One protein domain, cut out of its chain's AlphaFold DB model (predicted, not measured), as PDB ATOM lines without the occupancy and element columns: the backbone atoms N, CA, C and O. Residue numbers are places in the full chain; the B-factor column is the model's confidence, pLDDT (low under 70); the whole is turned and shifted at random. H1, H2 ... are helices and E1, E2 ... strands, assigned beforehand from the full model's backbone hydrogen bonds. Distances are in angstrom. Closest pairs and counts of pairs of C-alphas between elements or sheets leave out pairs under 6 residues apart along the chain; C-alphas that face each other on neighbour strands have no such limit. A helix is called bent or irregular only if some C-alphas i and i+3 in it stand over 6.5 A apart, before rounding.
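What this domain is: This is residues 82 to 207 of the 209 residues of an uncharacterized protein of Oscillospiraceae bacterium (UniProt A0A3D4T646). A long sheet is bent over like an L and twisted: E1 and E2 turn sharply partway along, E3 runs on round the corner into E4, and the sheet curls round the short helix H2. One arm of the L is made by the first part of E1, the last part of E2, E3 and E8, with the longer helix H1 packed on its far end; the other arm holds the rest of E1 and E2 with E4 and E5, while the small hairpin E6 and E7 extends the sheet beside the end of E3. The printed part has 126 residues, with eight named strands followed by two named helices, in a branched sheet with antiparallel neighbours; the class is mixed, helices and strands. The whole is compact, with a radius of gyration of the C-alphas of 14.9 A, and elongated, spanning 46 by 27 by 27 A.

Where its parts are: E1, residues 82 to 98, begins at C-alpha 82 (233.512, 403.538, 384.771), is 29.0 A long and bends by 113 degrees at residue 92. E2, residues 104 to 121, is 31.4 A long and bends by 111 degrees at residue 110. E3, residues 124 to 134, is 32.0 A long and runs on into E4, residues 137 to 139, at 93 degrees. E5 is residues 145 to 147, E6 residues 159 to 162 and E7 residues 165 to 168. E8, residues 171 to 177, is 16.5 A long. H1, residues 180 to 192, begins at C-alpha 180 (243.160, 399.179, 380.407) and is 19.1 A long. H2, residues 199 to 206, ends at C-alpha 206 (216.312, 390.802, 365.165).

How they stand to each other: E1, E2 and E3 form a meander, each strand the antiparallel neighbour of the one before. N 90 and O 112 of E1 and E2 are within hydrogen-bond range at 2.9 A, and N 115 and O 130 of E2 and E3 at 2.8 A. E1 lies on one side of E2, E3 and E4 on the other side; N 108 and O 137 are 2.9 A apart. E2 lies on one side of E3, and on the other side lie E7, with N 133 and O 166 within hydrogen-bond range at 2.8 A, and E8, with N 129 and O 172 at 2.7 A. E4 and E5 form a hairpin, with N 146 and O 138 at 2.9 A, and so do E6 and E7, with N 165 and O 162 at 2.7 A. H1 is on the sheet at a height of 8.5 A, slantwise to the strands at 43 degrees to E2 on the local plane; its closest C-alphas to E2 are Ala 183 and Trp 118, 6.9 A. H2 is on the sheet too; its closest C-alphas to E8 are Ser 200 and Val 172, 6.1 A. H1 and H2 are apart. O i to N i+4 pairs are within hydrogen-bond range in 8 of 9 cases in H1 and 2 of 4 in H2.

The domain as a whole: The two C-alphas farthest apart are those of Leu 142 and Ala 181, 46.1 A. The printed part has no cut, and the link from E5 to E6, 11 residues, is long. The mean pLDDT of the printed part is 95.9, and no printed residue is under 70.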
ATOM      1  N   LYS A  82     233.446 402.565 385.868       97.00
ATOM      2  CA  LYS A  82     233.512 403.538 384.771       97.00
ATOM      3  C   LYS A  82     234.918 404.121 384.634       97.00
ATOM      4  O   LYS A  82     235.512 404.560 385.619       97.00
ATOM      5  N   LEU A  83     235.425 404.101 383.407       96.75
ATOM      6  CA  LEU A  83     236.702 404.669 382.985       96.75
ATOM      7  C   LEU A  83     236.502 405.985 382.222       96.75
ATOM      8  O   LEU A  83     237.281 406.907 382.420       96.75
ATOM      9  N   GLY A  84     235.438 406.078 381.421       96.50
ATOM     10  CA  GLY A  84     235.113 407.239 380.592       96.50
ATOM     11  C   GLY A  84     233.672 407.184 380.086       96.50
ATOM     12  O   GLY A  84     232.985 406.173 380.274       96.50
ATOM     13  N   SER A  85     233.191 408.274 379.493       97.50
ATOM     14  CA  SER A  85     231.927 408.298 378.751       97.50
ATOM     15  C   SER A  85     231.880 409.442 377.769       97.50
ATOM     16  O   SER A  85     232.291 410.533 378.141       97.50
ATOM     17  N   GLU A  86     231.240 409.218 376.632       98.19
ATOM     18  CA  GLU A  86     230.989 410.229 375.609       98.19
ATOM     19  C   GLU A  86     229.566 410.089 375.078       98.19
ATOM     20  O   GLU A  86     228.935 409.045 375.248       98.19
ATOM     21  N   THR A  87     229.058 411.131 374.427       98.25
ATOM     22  CA  THR A  87     227.780 411.076 373.711       98.25
ATOM     23  C   THR A  87     227.978 411.445 372.256       98.25
ATOM     24  O   THR A  87     228.747 412.355 371.950       98.25
ATOM     25  N   THR A  88     227.241 410.794 371.366       98.19
ATOM     26  CA  THR A  88     227.267 411.085 369.932       98.19
ATOM     27  C   THR A  88     225.865 411.278 369.399       98.19
ATOM     28  O   THR A  88     224.908 410.689 369.902       98.19
ATOM     29  N   VAL A  89     225.757 412.070 368.337       98.31
ATOM     30  CA  VAL A  89     224.531 412.191 367.553       98.31
ATOM     31  C   VAL A  89     224.891 411.994 366.091       98.31
ATOM     32  O   VAL A  89     225.710 412.739 365.552       98.31
ATOM     33  N   LEU A  90     224.285 410.995 365.458       97.94
ATOM     34  CA  LEU A  90     224.357 410.792 364.013       97.94
ATOM     35  C   LEU A  90     223.003 411.099 363.379       97.94
ATOM     36  O   LEU A  90     221.961 410.854 363.987       97.94
ATOM     37  N   TYR A  91     223.031 411.604 362.148       98.25
ATOM     38  CA  TYR A  91     221.846 411.884 361.341       98.25
ATOM     39  C   TYR A  91     221.923 411.128 360.019       98.25
ATOM     40  O   TYR A  91     223.003 411.042 359.435       98.25
ATOM     41  N   ASN A  92     220.780 410.634 359.538       97.69
ATOM     42  CA  ASN A  92     220.635 409.914 358.269       97.69
ATOM     43  C   ASN A  92     221.706 408.827 358.090       97.69
ATOM     44  O   ASN A  92     222.378 408.755 357.061       97.69
ATOM     45  N   HIS A  93     221.919 408.035 359.140       97.50
ATOM     46  CA  HIS A  93     222.969 407.029 359.173       97.50
ATOM     47  C   HIS A  93     222.477 405.720 358.556       97.50
ATOM     48  O   HIS A  93     221.358 405.293 358.835       97.50
ATOM     49  N   THR A  94     223.334 405.079 357.763       97.44
ATOM     50  CA  THR A  94     223.100 403.775 357.133       97.44
ATOM     51  C   THR A  94     224.296 402.875 357.407       97.44
ATOM     52  O   THR A  94     225.440 403.323 357.309       97.44
ATOM     53  N   TRP A  95     224.041 401.611 357.734       97.12
ATOM     54  CA  TRP A  95     225.080 400.612 357.967       97.12
ATOM     55  C   TRP A  95     224.583 399.212 357.608       97.12
ATOM     56  O   TRP A  95     223.383 398.976 357.499       97.12
ATOM     57  N   ASN A  96     225.515 398.278 357.443       96.56
ATOM     58  CA  ASN A  96     225.193 396.864 357.295       96.56
ATOM     59  C   ASN A  96     225.370 396.178 358.642       96.56
ATOM     60  O   ASN A  96     226.470 396.185 359.191       96.56
ATOM     61  N   HIS A  97     224.302 395.571 359.136       94.75
ATOM     62  CA  HIS A  97     224.343 394.644 360.254       94.75
ATOM     63  C   HIS A  97     224.429 393.214 359.711       94.75
ATOM     64  O   HIS A  97     223.763 392.888 358.732       94.75
ATOM     65  N   THR A  98     225.268 392.368 360.302       93.31
ATOM     66  CA  THR A  98     225.385 390.955 359.915       93.31
ATOM     67  C   THR A  98     225.073 390.087 361.118       93.31
ATOM     68  O   THR A  98     225.764 390.195 362.128       93.31
ATOM     69  N   ASN A  99     224.067 389.226 360.994       90.00
ATOM     70  CA  ASN A  99     223.661 388.345 362.082       90.00
ATOM     71  C   ASN A  99     224.587 387.124 362.240       90.00
ATOM     72  O   ASN A  99     225.502 386.891 361.441       90.00
ATOM     73  N   THR A 100     224.285 386.283 363.232       88.12
ATOM     74  CA  THR A 100     225.016 385.040 363.535       88.12
ATOM     75  C   THR A 100     225.113 384.062 362.350       88.12
ATOM     76  O   THR A 100     226.066 383.285 362.264       88.12
ATOM     77  N   TRP A 101     224.182 384.113 361.393       88.50
ATOM     78  CA  TRP A 101     224.160 383.257 360.198       88.50
ATOM     79  C   TRP A 101     224.844 383.874 358.971       88.50
ATOM     80  O   TRP A 101     224.868 383.257 357.905       88.50
ATOM     81  N   GLY A 102     225.398 385.083 359.093       89.06
ATOM     82  CA  GLY A 102     225.990 385.812 357.972       89.06
ATOM     83  C   GLY A 102     224.968 386.509 357.066       89.06
ATOM     84  O   GLY A 102     225.340 386.984 355.992       89.06
ATOM     85  N   CYS A 103     223.694 386.580 357.465       88.81
ATOM     86  CA  CYS A 103     222.681 387.347 356.748       88.81
ATOM     87  C   CYS A 103     222.887 388.841 357.004       88.81
ATOM     88  O   CYS A 103     223.028 389.272 358.149       88.81
ATOM     89  N   ILE A 104     222.888 389.626 355.927       92.50
ATOM     90  CA  ILE A 104     223.121 391.068 355.983       92.50
ATOM     91  C   ILE A 104     221.782 391.805 355.994       92.50
ATOM     92  O   ILE A 104     220.968 391.642 355.085       92.50
ATOM     93  N   TYR A 105     221.609 392.672 356.986       93.12
ATOM     94  CA  TYR A 105     220.535 393.648 357.086       93.12
ATOM     95  C   TYR A 105     221.102 395.032 356.789       93.12
ATOM     96  O   TYR A 105     221.965 395.534 357.510       93.12
ATOM     97  N   GLU A 106     220.618 395.665 355.723       96.69
ATOM     98  CA  GLU A 106     220.911 397.073 355.464       96.69
ATOM     99  C   GLU A 106     220.004 397.923 356.358       96.69
ATOM    100  O   GLU A 106     218.784 397.957 356.191       96.69
ATOM    101  N   MET A 107     220.612 398.576 357.339       97.50
ATOM    102  CA  MET A 107     219.952 399.352 358.377       97.50
ATOM    103  C   MET A 107     220.047 400.837 358.066       97.50
ATOM    104  O   MET A 107     221.058 401.305 357.539       97.50
ATOM    105  N   ARG A 108     219.032 401.607 358.459       97.69
ATOM    106  CA  ARG A 108     219.135 403.065 358.506       97.69
ATOM    107  C   ARG A 108     218.362 403.665 359.669       97.69
ATOM    108  O   ARG A 108     217.405 403.079 360.165       97.69
ATOM    109  N   CYS A 109     218.735 404.879 360.045       98.25
ATOM    110  CA  CYS A 109     217.949 405.712 360.945       98.25
ATOM    111  C   CYS A 109     218.035 407.187 360.549       98.25
ATOM    112  O   CYS A 109     219.067 407.651 360.054       98.25
ATOM    113  N   GLU A 110     216.984 407.952 360.835       98.44
ATOM    114  CA  GLU A 110     217.020 409.411 360.689       98.44
ATOM    115  C   GLU A 110     217.959 410.042 361.720       98.44
ATOM    116  O   GLU A 110     218.710 410.963 361.401       98.44
ATOM    117  N   LYS A 111     217.934 409.538 362.956       98.62
ATOM    118  CA  LYS A 111     218.764 410.036 364.053       98.62
ATOM    119  C   LYS A 111     219.160 408.894 364.981       98.62
ATOM    120  O   LYS A 111     218.319 408.057 365.297       98.62
ATOM    121  N   ALA A 112     220.407 408.889 365.439       98.56
ATOM    122  CA  ALA A 112     220.893 408.016 366.502       98.56
ATOM    123  C   ALA A 112     221.550 408.871 367.588       98.56
ATOM    124  O   ALA A 112     222.558 409.531 367.335       98.56
ATOM    125  N   GLU A 113     220.959 408.880 368.779       98.62
ATOM    126  CA  GLU A 113     221.482 409.556 369.964       98.62
ATOM    127  C   GLU A 113     222.055 408.509 370.904       98.62
ATOM    128  O   GLU A 113     221.314 407.718 371.488       98.62
ATOM    129  N   SER A 114     223.377 408.495 371.038       98.56
ATOM    130  CA  SER A 114     224.072 407.427 371.746       98.56
ATOM    131  C   SER A 114     224.861 407.951 372.928       98.56
ATOM    132  O   SER A 114     225.514 408.993 372.860       98.56
ATOM    133  N   THR A 115     224.831 407.185 374.012       98.50
ATOM    134  CA  THR A 115     225.774 407.297 375.118       98.50
ATOM    135  C   THR A 115     226.735 406.120 375.050       98.50
ATOM    136  O   THR A 115     226.320 404.966 374.963       98.50
ATOM    137  N   HIS A 116     228.024 406.422 375.146       98.50
ATOM    138  CA  HIS A 116     229.109 405.457 375.188       98.50
ATOM    139  C   HIS A 116     229.744 405.470 376.570       98.50
ATOM    140  O   HIS A 116     229.993 406.536 377.139       98.50
ATOM    141  N   ILE A 117     230.041 404.296 377.119       98.12
ATOM    142  CA  ILE A 117     230.748 404.165 378.395       98.12
ATOM    143  C   ILE A 117     231.903 403.179 378.277       98.12
ATOM    144  O   ILE A 117     231.746 402.077 377.765       98.12
ATOM    145  N   TRP A 118     233.064 403.552 378.811       98.38
ATOM    146  CA  TRP A 118     234.196 402.641 378.949       98.38
ATOM    147  C   TRP A 118     234.177 402.066 380.354       98.38
ATOM    148  O   TRP A 118     234.123 402.811 381.338       98.38
ATOM    149  N   LEU A 119     234.220 400.744 380.457       97.75
ATOM    150  CA  LEU A 119     234.072 400.021 381.710       97.75
ATOM    151  C   LEU A 119     235.235 399.060 381.937       97.75
ATOM    152  O   LEU A 119     235.827 398.511 381.011       97.75
ATOM    153  N   SER A 120     235.540 398.841 383.213       97.12
ATOM    154  CA  SER A 120     236.337 397.719 383.688       97.12
ATOM    155  C   SER A 120     235.485 396.851 384.606       97.12
ATOM    156  O   SER A 120     234.939 397.345 385.596       97.12
ATOM    157  N   CYS A 121     235.374 395.565 384.289       96.06
ATOM    158  CA  CYS A 121     234.580 394.604 385.047       96.06
ATOM    159  C   CYS A 121     235.320 393.263 385.093       96.06
ATOM    160  O   CYS A 121     235.601 392.682 384.050       96.06
ATOM    161  N   HIS A 122     235.671 392.785 386.295       90.88
ATOM    162  CA  HIS A 122     236.392 391.514 386.503       90.88
ATOM    163  C   HIS A 122     237.623 391.324 385.589       90.88
ATOM    164  O   HIS A 122     237.826 390.269 384.999       90.88
ATOM    165  N   GLY A 123     238.444 392.368 385.434       88.88
ATOM    166  CA  GLY A 123     239.655 392.312 384.605       88.88
ATOM    167  C   GLY A 123     239.415 392.405 383.093       88.88
ATOM    168  O   GLY A 123     240.384 392.510 382.348       88.88
ATOM    169  N   LYS A 124     238.157 392.438 382.638       95.62
ATOM    170  CA  LYS A 124     237.790 392.772 381.257       95.62
ATOM    171  C   LYS A 124     237.598 394.277 381.104       95.62
ATOM    172  O   LYS A 124     237.223 394.969 382.058       95.62
ATOM    173  N   TYR A 125     237.839 394.764 379.894       98.06
ATOM    174  CA  TYR A 125     237.684 396.163 379.517       98.06
ATOM    175  C   TYR A 125     236.819 396.245 378.265       98.06
ATOM    176  O   TYR A 125     237.077 395.524 377.301       98.06
ATOM    177  N   SER A 126     235.809 397.105 378.275       98.12
ATOM    178  CA  SER A 126     234.870 397.235 377.162       98.12
ATOM    179  C   SER A 126     234.411 398.672 376.961       98.12
ATOM    180  O   SER A 126     234.429 399.475 377.898       98.12
ATOM    181  N   ARG A 127     234.004 398.979 375.729       98.31
ATOM    182  CA  ARG A 127     233.193 400.144 375.378       98.31
ATOM    183  C   ARG A 127     231.767 399.651 375.183       98.31
ATOM    184  O   ARG A 127     231.575 398.646 374.496       98.31
ATOM    185  N   CYS A 128     230.805 400.315 375.806       98.44
ATOM    186  CA  CYS A 128     229.406 399.926 375.764       98.44
ATOM    187  C   CYS A 128     228.503 401.055 375.249       98.44
ATOM    188  O   CYS A 128     228.691 402.224 375.579       98.44
ATOM    189  N   ILE A 129     227.519 400.593 374.493       98.50
ATOM    190  CA  ILE A 129     226.383 401.140 373.767       98.50
ATOM    191  C   ILE A 129     225.034 401.386 374.428       98.50
ATOM    192  O   ILE A 129     224.363 400.396 374.697       98.50
ATOM    193  N   GLN A 130     224.555 402.611 374.604       98.19
ATOM    194  CA  GLN A 130     223.111 402.841 374.752       98.19
ATOM    195  C   GLN A 130     222.658 403.833 373.690       98.19
ATOM    196  O   GLN A 130     223.265 404.893 373.575       98.19
ATOM    197  N   THR A 131     221.631 403.502 372.908       98.44
ATOM    198  CA  THR A 131     221.168 404.344 371.799       98.44
ATOM    199  C   THR A 131     219.659 404.520 371.793       98.44
ATOM    200  O   THR A 131     218.903 403.567 371.986       98.44
ATOM    201  N   ARG A 132     219.244 405.753 371.501       98.62
ATOM    202  CA  ARG A 132     217.891 406.136 371.117       98.62
ATOM    203  C   ARG A 132     217.885 406.468 369.629       98.62
ATOM    204  O   ARG A 132     218.527 407.427 369.196       98.62
ATOM    205  N   PHE A 133     217.177 405.669 368.847       98.69
ATOM    206  CA  PHE A 133     216.994 405.873 367.419       98.69
ATOM    207  C   PHE A 133     215.667 406.571 367.128       98.69
ATOM    208  O   PHE A 133     214.651 406.272 367.752       98.69
ATOM    209  N   THR A 134     215.671 407.436 366.118       98.56
ATOM    210  CA  THR A 134     214.468 407.957 365.462       98.56
ATOM    211  C   THR A 134     214.370 407.357 364.067       98.56
ATOM    212  O   THR A 134     215.336 407.429 363.300       98.56
ATOM    213  N   ASN A 135     213.202 406.801 363.734       98.00
ATOM    214  CA  ASN A 135     212.925 406.147 362.452       98.00
ATOM    215  C   ASN A 135     213.956 405.051 362.132       98.00
ATOM    216  O   ASN A 135     214.594 405.080 361.082       98.00
ATOM    217  N   LEU A 136     214.149 404.107 363.063       98.06
ATOM    218  CA  LEU A 136     214.977 402.925 362.825       98.06
ATOM    219  C   LEU A 136     214.280 401.985 361.836       98.06
ATOM    220  O   LEU A 136     213.182 401.484 362.093       98.06
ATOM    221  N   GLU A 137     214.936 401.731 360.713       97.38
ATOM    222  CA  GLU A 137     214.407 400.939 359.613       97.38
ATOM    223  C   GLU A 137     215.455 399.959 359.092       97.38
ATOM    224  O   GLU A 137     216.661 400.167 359.225       97.38
ATOM    225  N   TYR A 138     214.980 398.910 358.430       96.06
ATOM    226  CA  TYR A 138     215.819 397.966 357.703       96.06
ATOM    227  C   TYR A 138     215.275 397.747 356.293       96.06
ATOM    228  O   TYR A 138     214.074 397.894 356.039       96.06
ATOM    229  N   MET A 139     216.161 397.411 355.363       96.19
ATOM    230  CA  MET A 139     215.800 397.057 353.999       96.19
ATOM    231  C   MET A 139     215.108 395.695 353.986       96.19
ATOM    232  O   MET A 139     215.682 394.680 354.377       96.19
ATOM    233  N   ASN A 140     213.864 395.660 353.519       90.94
ATOM    234  CA  ASN A 140     213.126 394.414 353.361       90.94
ATOM    235  C   ASN A 140     213.483 393.705 352.034       90.94
ATOM    236  O   ASN A 140     214.066 394.319 351.135       90.94
ATOM    237  N   PRO A 141     213.068 392.436 351.842       88.06
ATOM    238  CA  PRO A 141     213.342 391.688 350.608       88.06
ATOM    239  C   PRO A 141     212.785 392.308 349.314       88.06
ATOM    240  O   PRO A 141     213.163 391.888 348.226       88.06
ATOM    241  N   LEU A 142     211.884 393.295 349.406       91.94
ATOM    242  CA  LEU A 142     211.339 394.031 348.260       91.94
ATOM    243  C   LEU A 142     212.156 395.291 347.919       91.94
ATOM    244  O   LEU A 142     211.716 396.087 347.087       91.94
ATOM    245  N   GLY A 143     213.305 395.507 348.568       92.69
ATOM    246  CA  GLY A 143     214.155 396.677 348.347       92.69
ATOM    247  C   GLY A 143     213.549 397.973 348.887       92.69
ATOM    248  O   GLY A 143     213.793 399.048 348.337       92.69
ATOM    249  N   LYS A 144     212.713 397.886 349.929       95.38
ATOM    250  CA  LYS A 144     212.148 399.052 350.617       95.38
ATOM    251  C   LYS A 144     212.564 399.056 352.077       95.38
ATOM    252  O   LYS A 144     212.432 398.046 352.764       95.38
ATOM    253  N   TYR A 145     212.974 400.217 352.561       96.69
ATOM    254  CA  TYR A 145     213.142 400.433 353.987       96.69
ATOM    255  C   TYR A 145     211.793 400.392 354.696       96.69
ATOM    256  O   TYR A 145     210.818 400.989 354.230       96.69
ATOM    257  N   THR A 146     211.743 399.644 355.792       95.19
ATOM    258  CA  THR A 146     210.545 399.474 356.605       95.19
ATOM    259  C   THR A 146     210.885 399.603 358.081       95.19
ATOM    260  O   THR A 146     211.929 399.131 358.533       95.19
ATOM    261  N   SER A 147     209.965 400.192 358.843       95.06
ATOM    262  CA  SER A 147     210.003 400.133 360.303       95.06
ATOM    263  C   SER A 147     209.794 398.694 360.783       95.06
ATOM    264  O   SER A 147     209.054 397.915 360.170       95.06
ATOM    265  N   HIS A 148     210.418 398.355 361.911       93.06
ATOM    266  CA  HIS A 148     210.189 397.094 362.614       93.06
ATOM    267  C   HIS A 148     208.834 397.045 363.340       93.06
ATOM    268  O   HIS A 148     208.368 395.964 363.696       93.06
ATOM    269  N   GLY A 149     208.172 398.192 363.534       93.00
ATOM    270  CA  GLY A 149     206.811 398.265 364.070       93.00
ATOM    271  C   GLY A 149     206.649 397.618 365.448       93.00
ATOM    272  O   GLY A 149     205.618 397.002 365.702       93.00
ATOM    273  N   GLY A 150     207.677 397.692 366.297       91.25
ATOM    274  CA  GLY A 150     207.684 397.089 367.633       91.25
ATOM    275  C   GLY A 150     207.941 395.582 367.665       91.25
ATOM    276  O   GLY A 150     207.973 395.001 368.742       91.25
ATOM    277  N   ARG A 151     208.165 394.935 366.514       91.00
ATOM    278  CA  ARG A 151     208.581 393.526 366.466       91.00
ATOM    279  C   ARG A 151     210.055 393.450 366.832       91.00
ATOM    280  O   ARG A 151     210.897 393.895 366.057       91.00
ATOM    281  N   MET A 152     210.322 392.949 368.026       93.25
ATOM    282  CA  MET A 152     211.652 392.788 368.602       93.25
ATOM    283  C   MET A 152     211.738 391.362 369.133       93.25
ATOM    284  O   MET A 152     210.767 390.872 369.711       93.25
ATOM    285  N   TRP A 153     212.865 390.702 368.898       92.50
ATOM    286  CA  TRP A 153     213.053 389.286 369.243       92.50
ATOM    287  C   TRP A 153     214.237 389.048 370.184       92.50
ATOM    288  O   TRP A 153     214.533 387.905 370.512       92.50
ATOM    289  N   GLY A 154     214.908 390.116 370.622       93.62
ATOM    290  CA  GLY A 154     215.933 390.069 371.654       93.62
ATOM    291  C   GLY A 154     215.379 389.835 373.056       93.62
ATOM    292  O   GLY A 154     214.204 389.519 373.253       93.62
ATOM    293  N   PHE A 155     216.233 390.056 374.059       94.25
ATOM    294  CA  PHE A 155     215.811 389.931 375.451       94.25
ATOM    295  C   PHE A 155     214.631 390.883 375.758       94.25
ATOM    296  O   PHE A 155     214.709 392.074 375.426       94.25
ATOM    297  N   PRO A 156     213.546 390.415 376.409       94.06
ATOM    298  CA  PRO A 156     212.360 391.239 376.641       94.06
ATOM    299  C   PRO A 156     212.652 392.562 377.363       94.06
ATOM    300  O   PRO A 156     213.398 392.595 378.342       94.06
ATOM    301  N   HIS A 157     212.054 393.657 376.882       95.50
ATOM    302  CA  HIS A 157     212.207 395.033 377.398       95.50
ATOM    303  C   HIS A 157     213.626 395.623 377.398       95.50
ATOM    304  O   HIS A 157     213.845 396.718 377.935       95.50
ATOM    305  N   GLN A 158     214.602 394.940 376.791       96.50
ATOM    306  CA  GLN A 158     215.917 395.527 376.547       96.50
ATOM    307  C   GLN A 158     215.844 396.639 375.495       96.50
ATOM    308  O   GLN A 158     216.536 397.652 375.621       96.50
ATOM    309  N   LEU A 159     214.987 396.469 374.489       96.69
ATOM    310  CA  LEU A 159     214.577 397.523 373.572       96.69
ATOM    311  C   LEU A 159     213.125 397.903 373.852       96.69
ATOM    312  O   LEU A 159     212.278 397.041 374.079       96.69
ATOM    313  N   GLU A 160     212.846 399.198 373.794       95.81
ATOM    314  CA  GLU A 160     211.501 399.753 373.856       95.81
ATOM    315  C   GLU A 160     211.169 400.459 372.551       95.81
ATOM    316  O   GLU A 160     212.036 401.080 371.927       95.81
ATOM    317  N   TYR A 161     209.901 400.384 372.155       96.62
ATOM    318  CA  TYR A 161     209.422 400.994 370.926       96.62
ATOM    319  C   TYR A 161     208.168 401.827 371.166       96.62
ATOM    320  O   TYR A 161     207.111 401.310 371.522       96.62
ATOM    321  N   GLU A 162     208.277 403.116 370.869       96.56
ATOM    322  CA  GLU A 162     207.156 404.043 370.786       96.56
ATOM    323  C   GLU A 162     207.331 404.847 369.502       96.56
ATOM    324  O   GLU A 162     208.136 405.773 369.449       96.56
ATOM    325  N   SER A 163     206.611 404.457 368.445       95.56
ATOM    326  CA  SER A 163     206.759 405.028 367.100       95.56
ATOM    327  C   SER A 163     206.907 406.560 367.125       95.56
ATOM    328  O   SER A 163     206.004 407.232 367.624       95.56
ATOM    329  N   PRO A 164     207.969 407.143 366.532       96.44
ATOM    330  CA  PRO A 164     209.004 406.527 365.685       96.44
ATOM    331  C   PRO A 164     210.306 406.146 366.422       96.44
ATOM    332  O   PRO A 164     211.356 406.017 365.789       96.44
ATOM    333  N   ILE A 165     210.274 406.055 367.747       98.38
ATOM    334  CA  ILE A 165     211.448 405.900 368.603       98.38
ATOM    335  C   ILE A 165     211.683 404.438 368.971       98.38
ATOM    336  O   ILE A 165     210.765 403.749 369.415       98.38
ATOM    337  N   THR A 166     212.946 404.025 368.876       98.25
ATOM    338  CA  THR A 166     213.448 402.751 369.405       98.25
ATOM    339  C   THR A 166     214.604 403.040 370.348       98.25
ATOM    340  O   THR A 166     215.569 403.689 369.944       98.25
ATOM    341  N   GLU A 167     214.538 402.592 371.596       97.44
ATOM    342  CA  GLU A 167     215.539 402.933 372.613       97.44
ATOM    343  C   GLU A 167     215.998 401.710 373.404       97.44
ATOM    344  O   GLU A 167     215.186 400.910 373.865       97.44
ATOM    345  N   SER A 168     217.313 401.583 373.585       97.12
ATOM    346  CA  SER A 168     217.899 400.556 374.445       97.12
ATOM    347  C   SER A 168     217.869 400.969 375.912       97.12
ATOM    348  O   SER A 168     218.328 402.061 376.267       97.12
ATOM    349  N   ARG A 169     217.419 400.071 376.783       96.69
ATOM    350  CA  ARG A 169     217.291 400.319 378.219       96.69
ATOM    351  C   ARG A 169     218.603 400.143 378.980       96.69
ATOM    352  O   ARG A 169     218.938 400.983 379.811       96.69
ATOM    353  N   LEU A 170     219.348 399.077 378.692       98.31
ATOM    354  CA  LEU A 170     220.693 398.850 379.225       98.31
ATOM    355  C   LEU A 170     221.747 399.030 378.134       98.31
ATOM    356  O   LEU A 170     221.474 398.868 376.946       98.31
ATOM    357  N   PHE A 171     222.976 399.316 378.554       98.44
ATOM    358  CA  PHE A 171     224.127 399.364 377.671       98.44
ATOM    359  C   PHE A 171     224.533 397.956 377.222       98.44
ATOM    360  O   PHE A 171     224.723 397.077 378.062       98.44
ATOM    361  N   VAL A 172     224.776 397.777 375.929       97.88
ATOM    362  CA  VAL A 172     225.345 396.552 375.332       97.88
ATOM    363  C   VAL A 172     226.809 396.765 374.959       97.88
ATOM    364  O   VAL A 172     227.245 397.898 374.777       97.88
ATOM    365  N   VAL A 173     227.619 395.714 374.865       97.44
ATOM    366  CA  VAL A 173     229.048 395.867 374.528       97.44
ATOM    367  C   VAL A 173     229.237 396.160 373.036       97.44
ATOM    368  O   VAL A 173     228.820 395.369 372.211       97.44
ATOM    369  N   GLU A 174     229.943 397.237 372.683       95.88
ATOM    370  CA  GLU A 174     230.376 397.511 371.298       95.88
ATOM    371  C   GLU A 174     231.712 396.852 370.960       95.88
ATOM    372  O   GLU A 174     231.983 396.454 369.826       95.88
ATOM    373  N   LYS A 175     232.629 396.867 371.934       96.62
ATOM    374  CA  LYS A 175     234.033 396.523 371.723       96.62
ATOM    375  C   LYS A 175     234.665 396.057 373.022       96.62
ATOM    376  O   LYS A 175     234.484 396.681 374.068       96.62
ATOM    377  N   PHE A 176     235.465 395.002 372.936       97.06
ATOM    378  CA  PHE A 176     236.341 394.554 374.014       97.06
ATOM    379  C   PHE A 176     237.782 395.013 373.775       97.06
ATOM    380  O   PHE A 176     238.240 395.116 372.636       97.06
ATOM    381  N   PHE A 177     238.510 395.233 374.865       97.94
ATOM    382  CA  PHE A 177     239.923 395.603 374.863       97.94
ATOM    383  C   PHE A 177     240.731 394.603 375.679       97.94
ATOM    384  O   PHE A 177     240.259 394.091 376.698       97.94
ATOM    385  N   LYS A 178     241.978 394.350 375.269       96.75
ATOM    386  CA  LYS A 178     242.838 393.378 375.959       96.75
ATOM    387  C   LYS A 178     243.279 393.884 377.327       96.75
ATOM    388  O   LYS A 178     243.539 393.094 378.230       96.75
ATOM    389  N   ASN A 179     243.411 395.199 377.476       97.38
ATOM    390  CA  ASN A 179     243.912 395.830 378.689       97.38
ATOM    391  C   ASN A 179     243.361 397.256 378.860       97.38
ATOM    392  O   ASN A 179     242.751 397.840 377.964       97.38
ATOM    393  N   LYS A 180     243.616 397.833 380.041       97.25
ATOM    394  CA  LYS A 180     243.160 399.179 380.407       97.25
ATOM    395  C   LYS A 180     243.722 400.277 379.500       97.25
ATOM    396  O   LYS A 180     243.028 401.260 379.259       97.25
ATOM    397  N   ALA A 181     244.972 400.147 379.055       97.69
ATOM    398  CA  ALA A 181     245.627 401.174 378.248       97.69
ATOM    399  C   ALA A 181     244.973 401.280 376.865       97.69
ATOM    400  O   ALA A 181     244.681 402.387 376.426       97.69
ATOM    401  N   GLU A 182     244.651 400.144 376.240       98.38
ATOM    402  CA  GLU A 182     243.882 400.099 374.990       98.38
ATOM    403  C   GLU A 182     242.506 400.756 375.142       98.38
ATOM    404  O   GLU A 182     242.137 401.573 374.307       98.38
ATOM    405  N   ALA A 183     241.782 400.467 376.229       97.94
ATOM    406  CA  ALA A 183     240.472 401.072 376.482       97.94
ATOM    407  C   ALA A 183     240.547 402.599 376.666       97.94
ATOM    408  O   ALA A 183     239.695 403.323 376.163       97.94
ATOM    409  N   ILE A 184     241.568 403.101 377.370       97.69
ATOM    410  CA  ILE A 184     241.784 404.548 377.535       97.69
ATOM    411  C   ILE A 184     242.176 405.190 376.202       97.69
ATOM    412  O   ILE A 184     241.680 406.262 375.877       97.69
ATOM    413  N   ASN A 185     243.051 404.549 375.425       97.94
ATOM    414  CA  ASN A 185     243.462 405.070 374.125       97.94
ATOM    415  C   ASN A 185     242.287 405.124 373.138       97.94
ATOM    416  O   ASN A 185     242.155 406.097 372.404       97.94
ATOM    417  N   ASP A 186     241.419 404.110 373.154       98.44
ATOM    418  CA  ASP A 186     240.172 404.105 372.388       98.44
ATOM    419  C   ASP A 186     239.252 405.255 372.808       98.44
ATOM    420  O   ASP A 186     238.801 405.997 371.944       98.44
ATOM    421  N   HIS A 187     239.061 405.484 374.114       98.25
ATOM    422  CA  HIS A 187     238.274 406.622 374.611       98.25
ATOM    423  C   HIS A 187     238.830 407.966 374.125       98.25
ATOM    424  O   HIS A 187     238.084 408.787 373.599       98.25
ATOM    425  N   LEU A 188     240.145 408.175 374.230       97.62
ATOM    426  CA  LEU A 188     240.796 409.400 373.750       97.62
ATOM    427  C   LEU A 188     240.658 409.583 372.233       97.62
ATOM    428  O   LEU A 188     240.467 410.706 371.768       97.62
ATOM    429  N   HIS A 189     240.748 408.495 371.466       97.69
ATOM    430  CA  HIS A 189     240.542 408.533 370.023       97.69
ATOM    431  C   HIS A 189     239.086 408.844 369.668       97.69
ATOM    432  O   HIS A 189     238.848 409.679 368.800       97.69
ATOM    433  N   PHE A 190     238.130 408.235 370.374       98.00
ATOM    434  CA  PHE A 190     236.696 408.405 370.148       98.00
ATOM    435  C   PHE A 190     236.241 409.854 370.328       98.00
ATOM    436  O   PHE A 190     235.422 410.336 369.555       98.00
ATOM    437  N   ILE A 191     236.811 410.577 371.300       96.38
ATOM    438  CA  ILE A 191     236.542 412.014 371.495       96.38
ATOM    439  C   ILE A 191     236.843 412.817 370.220       96.38
ATOM    440  O   ILE A 191     236.152 413.785 369.915       96.38
ATOM    441  N   GLN A 192     237.888 412.434 369.485       95.94
ATOM    442  CA  GLN A 192     238.324 413.138 368.278       95.94
ATOM    443  C   GLN A 192     237.648 412.596 367.016       95.94
ATOM    444  O   GLN A 192     237.347 413.365 366.108       95.94
ATOM    445  N   ASN A 193     237.430 411.282 366.959       96.06
ATOM    446  CA  ASN A 193     236.888 410.568 365.808       96.06
ATOM    447  C   ASN A 193     235.857 409.534 366.293       96.06
ATOM    448  O   ASN A 193     236.201 408.361 366.452       96.06
ATOM    449  N   PRO A 194     234.611 409.953 366.568       95.31
ATOM    450  CA  PRO A 194     233.584 409.034 367.039       95.31
ATOM    451  C   PRO A 194     233.260 407.958 365.994       95.31
ATOM    452  O   PRO A 194     232.963 408.274 364.842       95.31
ATOM    453  N   ASP A 195     233.281 406.690 366.409       96.38
ATOM    454  CA  ASP A 195     232.997 405.514 365.576       96.38
ATOM    455  C   ASP A 195     231.959 404.579 366.244       96.38
ATOM    456  O   ASP A 195     232.280 403.440 366.606       96.38
ATOM    457  N   PRO A 196     230.716 405.041 366.487       96.50
ATOM    458  CA  PRO A 196     229.699 404.230 367.157       96.50
ATOM    459  C   PRO A 196     229.395 402.948 366.368       96.50
ATOM    460  O   PRO A 196     229.332 402.965 365.138       96.50
ATOM    461  N   LYS A 197     229.199 401.833 367.082       96.25
ATOM    462  CA  LYS A 197     228.862 400.524 366.504       96.25
ATOM    463  C   LYS A 197     227.523 400.041 367.029       96.25
ATOM    464  O   LYS A 197     227.375 399.806 368.223       96.25
ATOM    465  N   PHE A 198     226.555 399.872 366.136       96.75
ATOM    466  CA  PHE A 198     225.174 399.574 366.521       96.75
ATOM    467  C   PHE A 198     224.828 398.085 366.528       96.75
ATOM    468  O   PHE A 198     223.741 397.752 366.990       96.75
ATOM    469  N   ASP A 199     225.723 397.207 366.061       93.38
ATOM    470  CA  ASP A 199     225.460 395.770 365.886       93.38
ATOM    471  C   ASP A 199     224.836 395.134 367.128       93.38
ATOM    472  O   ASP A 199     223.717 394.644 367.068       93.38
ATOM    473  N   SER A 200     225.465 395.289 368.295       92.81
ATOM    474  CA  SER A 200     224.955 394.684 369.529       92.81
ATOM    475  C   SER A 200     223.635 395.256 370.040       92.81
ATOM    476  O   SER A 200     223.008 394.637 370.898       92.81
ATOM    477  N   VAL A 201     223.212 396.423 369.544       94.12
ATOM    478  CA  VAL A 201     221.882 396.978 369.831       94.12
ATOM    479  C   VAL A 201     220.841 396.335 368.922       94.12
ATOM    480  O   VAL A 201     219.759 395.992 369.384       94.12
ATOM    481  N   VAL A 202     221.157 396.160 367.634       94.31
ATOM    482  CA  VAL A 202     220.226 395.563 366.663       94.31
ATOM    483  C   VAL A 202     220.192 394.035 366.708       94.31
ATOM    484  O   VAL A 202     219.203 393.458 366.269       94.31
ATOM    485  N   ASP A 203     221.168 393.391 367.350       93.75
ATOM    486  CA  ASP A 203     221.061 391.993 367.788       93.75
ATOM    487  C   ASP A 203     219.767 391.777 368.601       93.75
ATOM    488  O   ASP A 203     219.038 390.812 368.381       93.75
ATOM    489  N   ASP A 204     219.420 392.725 369.487       92.00
ATOM    490  CA  ASP A 204     218.193 392.654 370.297       92.00
ATOM    491  C   ASP A 204     216.925 393.035 369.508       92.00
ATOM    492  O   ASP A 204     215.800 392.803 369.960       92.00
ATOM    493  N   LEU A 205     217.081 393.618 368.317       93.06
ATOM    494  CA  LEU A 205     215.968 393.881 367.409       93.06
ATOM    495  C   LEU A 205     215.586 392.604 366.655       93.06
ATOM    496  O   LEU A 205     214.408 392.242 366.621       93.06
ATOM    497  N   PHE A 206     216.569 391.934 366.050       90.75
ATOM    498  CA  PHE A 206     216.312 390.802 365.165       90.75
ATOM    499  C   PHE A 206     216.191 389.468 365.883       90.75
ATOM    500  O   PHE A 206     215.362 388.676 365.437       90.75
ATOM    501  N   GLY A 207     216.954 389.234 366.963       83.00
ATOM    502  CA  GLY A 207     216.928 387.977 367.730       83.00
ATOM    503  C   GLY A 207     216.951 386.735 366.837       83.00
ATOM    504  O   GLY A 207     216.159 385.813 367.005       83.00
TER     505      GLY A 207